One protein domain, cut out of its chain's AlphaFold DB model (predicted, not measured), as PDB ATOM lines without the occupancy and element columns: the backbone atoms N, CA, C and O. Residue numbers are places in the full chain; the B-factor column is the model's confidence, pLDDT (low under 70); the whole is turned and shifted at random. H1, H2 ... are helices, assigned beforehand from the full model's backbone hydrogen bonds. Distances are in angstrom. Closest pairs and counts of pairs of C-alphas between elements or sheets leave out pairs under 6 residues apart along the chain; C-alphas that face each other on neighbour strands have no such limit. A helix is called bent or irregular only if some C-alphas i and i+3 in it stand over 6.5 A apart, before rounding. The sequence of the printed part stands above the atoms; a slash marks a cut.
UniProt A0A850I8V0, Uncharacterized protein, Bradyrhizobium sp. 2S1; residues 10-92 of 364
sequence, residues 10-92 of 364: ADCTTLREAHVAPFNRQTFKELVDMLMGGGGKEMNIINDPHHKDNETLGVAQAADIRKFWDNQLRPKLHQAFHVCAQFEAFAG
ATOM      1  N   ALA A  10     -33.599   2.743  43.947       55.66
ATOM      2  CA  ALA A  10     -33.369   4.172  44.128       55.66
ATOM      3  C   ALA A  10     -34.434   4.831  45.021       55.66
ATOM      4  O   ALA A  10     -34.074   5.487  45.991       55.66
ATOM      5  N   ASP A  11     -35.723   4.572  44.784       64.56
ATOM      6  CA  ASP A  11     -36.822   5.181  45.546       64.56
ATOM      7  C   ASP A  11     -36.834   4.674  46.996       64.56
ATOM      8  O   ASP A  11     -36.951   5.455  47.940       64.56
ATOM      9  N   CYS A  12     -36.616   3.370  47.203       61.88
ATOM     10  CA  CYS A  12     -36.484   2.801  48.549       61.88
ATOM     11  C   CYS A  12     -35.244   3.331  49.291       61.88
ATOM     12  O   CYS A  12     -35.293   3.524  50.507       61.88
ATOM     13  N   THR A  13     -34.143   3.580  48.577       67.50
ATOM     14  CA  THR A  13     -32.915   4.149  49.152       67.50
ATOM     15  C   THR A  13     -33.134   5.598  49.571       67.50
ATOM     16  O   THR A  13     -32.845   5.943  50.715       67.50
ATOM     17  N   THR A  14     -33.737   6.420  48.708       74.31
ATOM     18  CA  THR A  14     -34.065   7.821  49.003       74.31
ATOM     19  C   THR A  14     -35.027   7.947  50.186       74.31
ATOM     20  O   THR A  14     -34.784   8.739  51.094       74.31
ATOM     21  N   LEU A  15     -36.087   7.131  50.237       70.75
ATOM     22  CA  LEU A  15     -37.033   7.122  51.363       70.75
ATOM     23  C   LEU A  15     -36.362   6.707  52.682       70.75
ATOM     24  O   LEU A  15     -36.693   7.238  53.744       70.75
ATOM     25  N   ARG A  16     -35.391   5.787  52.622       72.56
ATOM     26  CA  ARG A  16     -34.607   5.348  53.785       72.56
ATOM     27  C   ARG A  16     -33.655   6.436  54.279       72.56
ATOM     28  O   ARG A  16     -33.602   6.669  55.483       72.56
ATOM     29  N   GLU A  17     -32.925   7.095  53.381       76.25
ATOM     30  CA  GLU A  17     -32.030   8.220  53.707       76.25
ATOM     31  C   GLU A  17     -32.798   9.409  54.294       76.25
ATOM     32  O   GLU A  17     -32.327  10.056  55.225       76.25
ATOM     33  N   ALA A  18     -34.028   9.635  53.829       72.81
ATOM     34  CA  ALA A  18     -34.953  10.613  54.395       72.81
ATOM     35  C   ALA A  18     -35.624  10.156  55.712       72.81
ATOM     36  O   ALA A  18     -36.503  10.843  56.226       72.81
ATOM     37  N   HIS A  19     -35.233   9.000  56.267       73.75
ATOM     38  CA  HIS A  19     -35.778   8.415  57.497       73.75
ATOM     39  C   HIS A  19     -37.307   8.205  57.500       73.75
ATOM     40  O   HIS A  19     -37.919   8.117  58.569       73.75
ATOM     41  N   VAL A  20     -37.924   8.042  56.326       67.81
ATOM     42  CA  VAL A  20     -39.372   7.850  56.172       67.81
ATOM     43  C   VAL A  20     -39.776   6.453  56.646       67.81
ATOM     44  O   VAL A  20     -39.223   5.441  56.210       67.81
ATOM     45  N   ALA A  21     -40.751   6.363  57.550       67.50
ATOM     46  CA  ALA A  21     -41.313   5.083  57.976       67.50
ATOM     47  C   ALA A  21     -42.307   4.535  56.922       67.50
ATOM     48  O   ALA A  21     -42.984   5.328  56.274       67.50
ATOM     49  N   PRO A  22     -42.409   3.205  56.716       69.94
ATOM     50  CA  PRO A  22     -41.663   2.137  57.385       69.94
ATOM     51  C   PRO A  22     -40.317   1.807  56.718       69.94
ATOM     52  O   PRO A  22     -39.630   0.891  57.169       69.94
ATOM     53  N   PHE A  23     -39.932   2.526  55.660       77.00
ATOM     54  CA  PHE A  23     -38.724   2.276  54.859       77.00
ATOM     55  C   PHE A  23     -37.412   2.463  55.639       77.00
ATOM     56  O   PHE A  23     -36.387   1.885  55.289       77.00
ATOM     57  N   ASN A  24     -37.450   3.209  56.742       74.38
ATOM     58  CA  ASN A  24     -36.352   3.355  57.694       74.38
ATOM     59  C   ASN A  24     -36.111   2.117  58.591       74.38
ATOM     60  O   ASN A  24     -35.145   2.097  59.354       74.38
ATOM     61  N   ARG A  25     -36.960   1.080  58.526       81.06
ATOM     62  CA  ARG A  25     -36.813  -0.147  59.328       81.06
ATOM     63  C   ARG A  25     -35.747  -1.084  58.755       81.06
ATOM     64  O   ARG A  25     -35.543  -1.177  57.546       81.06
ATOM     65  N   GLN A  26     -35.134  -1.872  59.640       84.31
ATOM     66  CA  GLN A  26     -34.061  -2.819  59.310       84.31
ATOM     67  C   GLN A  26     -34.437  -3.811  58.191       84.31
ATOM     68  O   GLN A  26     -33.611  -4.113  57.335       84.31
ATOM     69  N   THR A  27     -35.695  -4.253  58.129       85.19
ATOM     70  CA  THR A  27     -36.194  -5.149  57.071       85.19
ATOM     71  C   THR A  27     -36.039  -4.554  55.667       85.19
ATOM     72  O   THR A  27     -35.635  -5.258  54.744       85.19
ATOM     73  N   PHE A  28     -36.309  -3.256  55.501       82.88
ATOM     74  CA  PHE A  28     -36.133  -2.564  54.221       82.88
ATOM     75  C   PHE A  28     -34.661  -2.302  53.916       82.88
ATOM     76  O   PHE A  28     -34.262  -2.389  52.758       82.88
ATOM     77  N   LYS A  29     -33.834  -2.068  54.945       83.56
ATOM     78  CA  LYS A  29     -32.381  -1.998  54.777       83.56
ATOM     79  C   LYS A  29     -31.833  -3.286  54.168       83.56
ATOM     80  O   LYS A  29     -31.190  -3.235  53.130       83.56
ATOM     81  N   GLU A  30     -32.160  -4.430  54.755       85.06
ATOM     82  CA  GLU A  30     -31.687  -5.730  54.274       85.06
ATOM     83  C   GLU A  30     -32.207  -6.090  52.882       85.06
ATOM     84  O   GLU A  30     -31.501  -6.745  52.116       85.06
ATOM     85  N   LEU A  31     -33.438  -5.683  52.553       86.06
ATOM     86  CA  LEU A  31     -34.000  -5.885  51.221       86.06
ATOM     87  C   LEU A  31     -33.264  -5.037  50.175       86.06
ATOM     88  O   LEU A  31     -32.851  -5.571  49.151       86.06
ATOM     89  N   VAL A  32     -33.062  -3.742  50.439       82.75
ATOM     90  CA  VAL A  32     -32.321  -2.842  49.538       82.75
ATOM     91  C   VAL A  32     -30.883  -3.317  49.368       82.75
ATOM     92  O   VAL A  32     -30.410  -3.423  48.239       82.75
ATOM     93  N   ASP A  33     -30.210  -3.673  50.461       83.50
ATOM     94  CA  ASP A  33     -28.833  -4.159  50.420       83.50
ATOM     95  C   ASP A  33     -28.749  -5.460  49.593       83.50
ATOM     96  O   ASP A  33     -27.827  -5.623  48.799       83.50
ATOM     97  N   MET A  34     -29.747  -6.352  49.683       84.00
ATOM     98  CA  MET A  34     -29.830  -7.557  48.847       84.00
ATOM     99  C   MET A  34     -30.045  -7.238  47.357       84.00
ATOM    100  O   MET A  34     -29.431  -7.885  46.511       84.00
ATOM    101  N   LEU A  35     -30.882  -6.250  47.029       80.62
ATOM    102  CA  LEU A  35     -31.183  -5.847  45.649       80.62
ATOM    103  C   LEU A  35     -30.026  -5.085  44.978       80.62
ATOM    104  O   LEU A  35     -29.830  -5.222  43.774       80.62
ATOM    105  N   MET A  36     -29.250  -4.313  45.748       73.50
ATOM    106  CA  MET A  36     -28.223  -3.385  45.245       73.50
ATOM    107  C   MET A  36     -26.794  -3.952  45.207       73.50
ATOM    108  O   MET A  36     -25.874  -3.254  44.789       73.50
ATOM    109  N   GLY A  37     -26.581  -5.197  45.641       66.25
ATOM    110  CA  GLY A  37     -25.265  -5.848  45.535       66.25
ATOM    111  C   GLY A  37     -24.966  -6.922  46.582       66.25
ATOM    112  O   GLY A  37     -24.039  -7.707  46.408       66.25
ATOM    113  N   GLY A  38     -25.759  -7.010  47.650       71.56
ATOM    114  CA  GLY A  38     -25.630  -8.028  48.698       71.56
ATOM    115  C   GLY A  38     -26.239  -9.389  48.343       71.56
ATOM    116  O   GLY A  38     -25.955 -10.373  49.020       71.56
ATOM    117  N   GLY A  39     -27.054  -9.473  47.287       71.94
ATOM    118  CA  GLY A  39     -27.680 -10.713  46.805       71.94
ATOM    119  C   GLY A  39     -26.757 -11.631  45.993       71.94
ATOM    120  O   GLY A  39     -27.215 -12.643  45.468       71.94
ATOM    121  N   GLY A  40     -25.474 -11.284  45.878       81.12
ATOM    122  CA  GLY A  40     -24.458 -12.140  45.277       81.12
ATOM    123  C   GLY A  40     -24.629 -12.372  43.775       81.12
ATOM    124  O   GLY A  40     -25.205 -11.567  43.040       81.12
ATOM    125  N   LYS A  41     -24.071 -13.492  43.306       80.94
ATOM    126  CA  LYS A  41     -24.015 -13.849  41.882       80.94
ATOM    127  C   LYS A  41     -25.415 -14.066  41.306       80.94
ATOM    128  O   LYS A  41     -25.666 -13.719  40.159       80.94
ATOM    129  N   GLU A  42     -26.317 -14.614  42.103       83.75
ATOM    130  CA  GLU A  42     -27.688 -14.941  41.740       83.75
ATOM    131  C   GLU A  42     -28.501 -13.676  41.447       83.75
ATOM    132  O   GLU A  42     -29.195 -13.630  40.434       83.75
ATOM    133  N   MET A  43     -28.356 -12.620  42.257       80.44
ATOM    134  CA  MET A  43     -28.999 -11.327  41.988       80.44
ATOM    135  C   MET A  43     -28.430 -10.647  40.738       80.44
ATOM    136  O   MET A  43     -29.187 -10.101  39.939       80.44
ATOM    137  N   ASN A  44     -27.117 -10.736  40.512       75.94
ATOM    138  CA  ASN A  44     -26.509 -10.217  39.285       75.94
ATOM    139  C   ASN A  44     -27.065 -10.925  38.043       75.94
ATOM    140  O   ASN A  44     -27.387 -10.269  37.063       75.94
ATOM    141  N   ILE A  45     -27.266 -12.246  38.106       76.81
ATOM    142  CA  ILE A  45     -27.885 -13.005  37.010       76.81
ATOM    143  C   ILE A  45     -29.362 -12.609  36.811       76.81
ATOM    144  O   ILE A  45     -29.840 -12.625  35.681       76.81
ATOM    145  N   ILE A  46     -30.089 -12.239  37.871       75.06
ATOM    146  CA  ILE A  46     -31.469 -11.726  37.769       75.06
ATOM    147  C   ILE A  46     -31.507 -10.332  37.115       75.06
ATOM    148  O   ILE A  46     -32.449 -10.042  36.377       75.06
ATOM    149  N   ASN A  47     -30.500  -9.489  37.362       70.25
ATOM    150  CA  ASN A  47     -30.424  -8.114  36.852       70.25
ATOM    151  C   ASN A  47     -29.803  -8.013  35.441       70.25
ATOM    152  O   ASN A  47     -30.146  -7.111  34.679       70.25
ATOM    153  N   ASP A  48     -28.922  -8.944  35.067       68.69
ATOM    154  CA  ASP A  48     -28.200  -8.973  33.784       68.69
ATOM    155  C   ASP A  48     -29.093  -8.938  32.518       68.69
ATOM    156  O   ASP A  48     -28.714  -8.249  31.564       68.69
ATOM    157  N   PRO A  49     -30.272  -9.599  32.463       63.41
ATOM    158  CA  PRO A  49     -31.171  -9.554  31.306       63.41
ATOM    159  C   PRO A  49     -31.699  -8.152  30.976       63.41
ATOM    160  O   PRO A  49     -32.089  -7.901  29.843       63.41
ATOM    161  N   HIS A  50     -31.686  -7.213  31.930       55.06
ATOM    162  CA  HIS A  50     -32.056  -5.813  31.686       55.06
ATOM    163  C   HIS A  50     -30.929  -5.019  30.978       55.06
ATOM    164  O   HIS A  50     -31.128  -3.883  30.550       55.06
ATOM    165  N   HIS A  51     -29.728  -5.593  30.838       54.12
ATOM    166  CA  HIS A  51     -28.555  -4.930  30.257       54.12
ATOM    167  C   HIS A  51     -28.020  -5.594  28.976       54.12
ATOM    168  O   HIS A  51     -27.084  -5.063  28.376       54.12
ATOM    169  N   LYS A  52     -28.561  -6.748  28.556       54.06
ATOM    170  CA  LYS A  52     -28.073  -7.512  27.393       54.06
ATOM    171  C   LYS A  52     -29.233  -8.164  26.628       54.06
ATOM    172  O   LYS A  52     -30.002  -8.906  27.222       54.06
ATOM    173  N   ASP A  53     -29.261  -8.002  25.303       53.41
ATOM    174  CA  ASP A  53     -30.264  -8.573  24.372       53.41
ATOM    175  C   ASP A  53     -30.176 -10.109  24.182       53.41
ATOM    176  O   ASP A  53     -30.650 -10.651  23.185       53.41
ATOM    177  N   ASN A  54     -29.527 -10.839  25.095       55.22
ATOM    178  CA  ASN A  54     -29.317 -12.281  24.961       55.22
ATOM    179  C   ASN A  54     -29.971 -13.031  26.132       55.22
ATOM    180  O   ASN A  54     -29.428 -13.094  27.233       55.22
ATOM    181  N   GLU A  55     -31.145 -13.608  25.875       56.06
ATOM    182  CA  GLU A  55     -32.057 -14.205  26.867       56.06
ATOM    183  C   GLU A  55     -31.721 -15.661  27.256       56.06
ATOM    184  O   GLU A  55     -32.583 -16.417  27.707       56.06
ATOM    185  N   THR A  56     -30.481 -16.116  27.068       61.88
ATOM    186  CA  THR A  56     -30.140 -17.528  27.306       61.88
ATOM    187  C   THR A  56     -29.575 -17.755  28.710       61.88
ATOM    188  O   THR A  56     -28.379 -17.636  28.963       61.88
ATOM    189  N   LEU A  57     -30.460 -18.118  29.646       66.00
ATOM    190  CA  LEU A  57     -30.110 -18.626  30.978       66.00
ATOM    191  C   LEU A  57     -29.854 -20.140  30.920       66.00
ATOM    192  O   LEU A  57     -30.714 -20.909  30.491       66.00
ATOM    193  N   GLY A  58     -28.688 -20.594  31.386       74.31
ATOM    194  CA  GLY A  58     -28.394 -22.025  31.491       74.31
ATOM    195  C   GLY A  58     -29.237 -22.716  32.573       74.31
ATOM    196  O   GLY A  58     -29.539 -22.126  33.610       74.31
ATOM    197  N   VAL A  59     -29.566 -24.000  32.385       74.94
ATOM    198  CA  VAL A  59     -30.405 -24.787  33.325       74.94
ATOM    199  C   VAL A  59     -29.845 -24.793  34.756       74.94
ATOM    200  O   VAL A  59     -30.605 -24.698  35.717       74.94
ATOM    201  N   ALA A  60     -28.518 -24.846  34.910       76.06
ATOM    202  CA  ALA A  60     -27.865 -24.771  36.218       76.06
ATOM    203  C   ALA A  60     -28.074 -23.403  36.897       76.06
ATOM    204  O   ALA A  60     -28.445 -23.346  38.065       76.06
ATOM    205  N   GLN A  61     -27.940 -22.306  36.144       78.31
ATOM    206  CA  GLN A  61     -28.188 -20.953  36.655       78.31
ATOM    207  C   GLN A  61     -29.660 -20.768  37.043       78.31
ATOM    208  O   GLN A  61     -29.952 -20.161  38.067       78.31
ATOM    209  N   ALA A  62     -30.593 -21.333  36.272       78.88
ATOM    210  CA  ALA A  62     -32.015 -21.297  36.604       78.88
ATOM    211  C   ALA A  62     -32.332 -22.029  37.924       78.88
ATOM    212  O   ALA A  62     -33.159 -21.558  38.707       78.88
ATOM    213  N   ALA A  63     -31.661 -23.155  38.200       81.88
ATOM    214  CA  ALA A  63     -31.803 -23.874  39.465       81.88
ATOM    215  C   ALA A  63     -31.283 -23.051  40.658       81.88
ATOM    216  O   ALA A  63     -31.962 -22.966  41.686       81.88
ATOM    217  N   ASP A  64     -30.131 -22.394  40.499       81.69
ATOM    218  CA  ASP A  64     -29.541 -21.530  41.526       81.69
ATOM    219  C   ASP A  64     -30.416 -20.296  41.804       81.69
ATOM    220  O   ASP A  64     -30.714 -19.995  42.963       81.69
ATOM    221  N   ILE A  65     -30.936 -19.644  40.756       83.94
ATOM    222  CA  ILE A  65     -31.883 -18.521  40.876       83.94
ATOM    223  C   ILE A  65     -33.150 -18.955  41.604       83.94
ATOM    224  O   ILE A  65     -33.614 -18.249  42.496       83.94
ATOM    225  N   ARG A  66     -33.718 -20.116  41.259       83.06
ATOM    226  CA  ARG A  66     -34.921 -20.620  41.931       83.06
ATOM    227  C   ARG A  66     -34.662 -20.861  43.415       83.06
ATOM    228  O   ARG A  66     -35.469 -20.464  44.252       83.06
ATOM    229  N   LYS A  67     -33.518 -21.458  43.753       88.75
ATOM    230  CA  LYS A  67     -33.118 -21.685  45.145       88.75
ATOM    231  C   LYS A  67     -32.931 -20.368  45.903       88.75
ATOM    232  O   LYS A  67     -33.362 -20.277  47.052       88.75
ATOM    233  N   PHE A  68     -32.318 -19.364  45.279       87.75
ATOM    234  CA  PHE A  68     -32.164 -18.026  45.847       87.75
ATOM    235  C   PHE A  68     -33.514 -17.316  46.030       87.75
ATOM    236  O   PHE A  68     -33.785 -16.762  47.097       87.75
ATOM    237  N   TRP A  69     -34.397 -17.397  45.032       85.06
ATOM    238  CA  TRP A  69     -35.754 -16.861  45.091       85.06
ATOM    239  C   TRP A  69     -36.527 -17.445  46.269       85.06
ATOM    240  O   TRP A  69     -36.988 -16.694  47.128       85.06
ATOM    241  N   ASP A  70     -36.629 -18.774  46.337       87.50
ATOM    242  CA  ASP A  70     -37.468 -19.458  47.318       87.50
ATOM    243  C   ASP A  70     -36.953 -19.289  48.754       87.50
ATOM    244  O   ASP A  70     -37.757 -19.128  49.673       87.50
ATOM    245  N   ASN A  71     -35.630 -19.278  48.955       88.75
ATOM    246  CA  ASN A  71     -35.042 -19.303  50.298       88.75
ATOM    247  C   ASN A  71     -34.561 -17.944  50.815       88.75
ATOM    248  O   ASN A  71     -34.363 -17.808  52.020       88.75
ATOM    249  N   GLN A  72     -34.337 -16.952  49.948       87.88
ATOM    250  CA  GLN A  72     -33.791 -15.656  50.366       87.88
ATOM    251  C   GLN A  72     -34.665 -14.481  49.939       87.88
ATOM    252  O   GLN A  72     -35.187 -13.765  50.797       87.88
ATOM    253  N   LEU A  73     -34.861 -14.292  48.631       84.69
ATOM    254  CA  LEU A  73     -35.499 -13.078  48.123       84.69
ATOM    255  C   LEU A  73     -36.994 -13.019  48.460       84.69
ATOM    256  O   LEU A  73     -37.470 -12.022  49.004       84.69
ATOM    257  N   ARG A  74     -37.742 -14.097  48.197       84.50
ATOM    258  CA  ARG A  74     -39.183 -14.159  48.470       84.50
ATOM    259  C   ARG A  74     -39.505 -13.989  49.963       84.50
ATOM    260  O   ARG A  74     -40.376 -13.171  50.263       84.50
ATOM    261  N   PRO A  75     -38.822 -14.664  50.912       86.75
ATOM    262  CA  PRO A  75     -39.021 -14.410  52.339       86.75
ATOM    263  C   PRO A  75     -38.786 -12.949  52.742       86.75
ATOM    264  O   PRO A  75     -39.599 -12.395  53.481       86.75
ATOM    265  N   LYS A  76     -37.732 -12.298  52.229       84.50
ATOM    266  CA  LYS A  76     -37.446 -10.887  52.543       84.50
ATOM    267  C   LYS A  76     -38.481  -9.926  51.959       84.50
ATOM    268  O   LYS A  76     -38.893  -8.999  52.650       84.50
ATOM    269  N   LEU A  77     -38.961 -10.178  50.740       84.00
ATOM    270  CA  LEU A  77     -40.072  -9.421  50.151       84.00
ATOM    271  C   LEU A  77     -41.349  -9.559  50.988       84.00
ATOM    272  O   LEU A  77     -41.982  -8.562  51.322       84.00
ATOM    273  N   HIS A  78     -41.698 -10.784  51.393       83.69
ATOM    274  CA  HIS A  78     -42.865 -11.032  52.242       83.69
ATOM    275  C   HIS A  78     -42.747 -10.330  53.601       83.69
ATOM    276  O   HIS A  78     -43.720  -9.741  54.067       83.69
ATOM    277  N   GLN A  79     -41.566 -10.351  54.226       83.25
ATOM    278  CA  GLN A  79     -41.317  -9.628  55.474       83.25
ATOM    279  C   GLN A  79     -41.451  -8.113  55.291       83.25
ATOM    280  O   GLN A  79     -42.094  -7.468  56.115       83.25
ATOM    281  N   ALA A  80     -40.908  -7.541  54.213       82.62
ATOM    282  CA  ALA A  80     -41.040  -6.114  53.921       82.62
ATOM    283  C   ALA A  80     -42.506  -5.708  53.693       82.62
ATOM    284  O   ALA A  80     -42.968  -4.727  54.277       82.62
ATOM    285  N   PHE A  81     -43.272  -6.497  52.929       80.06
ATOM    286  CA  PHE A  81     -44.709  -6.270  52.747       80.06
ATOM    287  C   PHE A  81     -45.488  -6.402  54.052       80.06
ATOM    288  O   PHE A  81     -46.364  -5.585  54.319       80.06
ATOM    289  N   HIS A  82     -45.149  -7.380  54.894       79.81
ATOM    290  CA  HIS A  82     -45.781  -7.542  56.198       79.81
ATOM    291  C   HIS A  82     -45.493  -6.358  57.128       79.81
ATOM    292  O   HIS A  82     -46.406  -5.840  57.760       79.81
ATOM    293  N   VAL A  83     -44.245  -5.887  57.172       78.56
ATOM    294  CA  VAL A  83     -43.840  -4.706  57.946       78.56
ATOM    295  C   VAL A  83     -44.543  -3.446  57.446       78.56
ATOM    296  O   VAL A  83     -44.952  -2.624  58.264       78.56
ATOM    297  N   CYS A  84     -44.706  -3.306  56.129       75.81
ATOM    298  CA  CYS A  84     -45.469  -2.218  55.530       75.81
ATOM    299  C   CYS A  84     -46.944  -2.286  55.946       75.81
ATOM    300  O   CYS A  84     -47.456  -1.335  56.521       75.81
ATOM    301  N   ALA A  85     -47.583  -3.448  55.789       68.69
ATOM    302  CA  ALA A  85     -48.975  -3.664  56.175       68.69
ATOM    303  C   ALA A  85     -49.215  -3.462  57.682       68.69
ATOM    304  O   ALA A  85     -50.220  -2.882  58.077       68.69
ATOM    305  N   GLN A  86     -48.291  -3.901  58.543       71.56
ATOM    306  CA  GLN A  86     -48.351  -3.643  59.982       71.56
ATOM    307  C   GLN A  86     -48.169  -2.160  60.300       71.56
ATOM    308  O   GLN A  86     -48.881  -1.627  61.141       71.56
ATOM    309  N   PHE A  87     -47.214  -1.486  59.658       68.06
ATOM    310  CA  PHE A  87     -47.037  -0.050  59.843       68.06
ATOM    311  C   PHE A  87     -48.294   0.719  59.427       68.06
ATOM    312  O   PHE A  87     -48.771   1.527  60.211       68.06
ATOM    313  N   GLU A  88     -48.881   0.398  58.276       63.34
ATOM    314  CA  GLU A  88     -50.156   0.966  57.822       63.34
ATOM    315  C   GLU A  88     -51.302   0.673  58.807       63.34
ATOM    316  O   GLU A  88     -52.075   1.567  59.145       63.34
ATOM    317  N   ALA A  89     -51.379  -0.551  59.342       59.19
ATOM    318  CA  ALA A  89     -52.406  -0.943  60.306       59.19
ATOM    319  C   ALA A  89     -52.271  -0.254  61.682       59.19
ATOM    320  O   ALA A  89     -53.284  -0.013  62.333       59.19
ATOM    321  N   PHE A  90     -51.048   0.049  62.138       59.25
ATOM    322  CA  PHE A  90     -50.784   0.631  63.464       59.25
ATOM    323  C   PHE A  90     -50.602   2.158  63.462       59.25
ATOM    324  O   PHE A  90     -50.922   2.795  64.462       59.25
ATOM    325  N   ALA A  91     -50.076   2.752  62.387       58.25
ATOM    326  CA  ALA A  91     -49.780   4.188  62.303       58.25
ATOM    327  C   ALA A  91     -50.971   5.046  61.838       58.25
ATOM    328  O   ALA A  91     -50.868   6.268  61.831       58.25
ATOM    329  N   GLY A  92     -52.114   4.434  61.510       43.53
ATOM    330  CA  GLY A  92     -53.373   5.165  61.365       43.53
ATOM    331  C   GLY A  92     -53.581   5.881  60.032       43.53
ATOM    332  O   GLY A  92     -54.431   6.762  59.966       43.53
TER     333      GLY A  92
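This is residues 10 to 92 of the 364 residues of an uncharacterized protein of Bradyrhizobium sp. 2S1 (UniProt A0A850I8V0). One long bent helix, H4, makes the length of a rod; H2 and H3 pack on one side of it, and H1 packs on H2, away from H4. The 83 printed residues, all helix in class, hold four named helices, H1 to H4, and no named strand. The whole is loose, radius of gyration of the C-alphas 15.1 A, spanning 47 by 23 by 18 A.

H1, residues 10 to 17, and H2, residues 26 to 38, form a helical hairpin, closest C-alphas Thr 13 and Val 32, 7.0 A. H3, residues 40 to 50, touches H2 only at the corner, closest C-alphas Leu 35 and Met 43, 6.9 A. H4, residues 59 to 91, is one helix by its hydrogen bonds but bent, C-alphas 71 and 74 being 6.9 A apart; its arms, H4a to residue 71 and H4b from 74, stand at a shallow tilt of 29 degrees. H3 touches H4a, closest C-alphas Glu 42 and Ile 65, 5.6 A. Residues 27 to 31 of H2 alone touch H4b, closest C-alphas Thr 27 and Ala 80, 5.9 A, at 33 degrees, only just shallow, opposite ways. Every O i to N i+4 pair is within hydrogen-bond range in H1, H4a and H4b, 8 of 9 in H2, 5 of 7 in H3.

H1 begins at C-alpha 10 (-33.369, 4.172, 44.128); H4b, 25.3 A long, ends at C-alpha 91 (-49.780, 4.188, 62.303). H2 and H3 are only just irregular, C-alphas 35 and 38 being 6.7 A apart, 46 and 49 6.8 A.

The printed part has no cut and no long link. Residues 50 to 56 stand free. Among residues with pLDDT under 70 are 48 to 57 and 87 to 92.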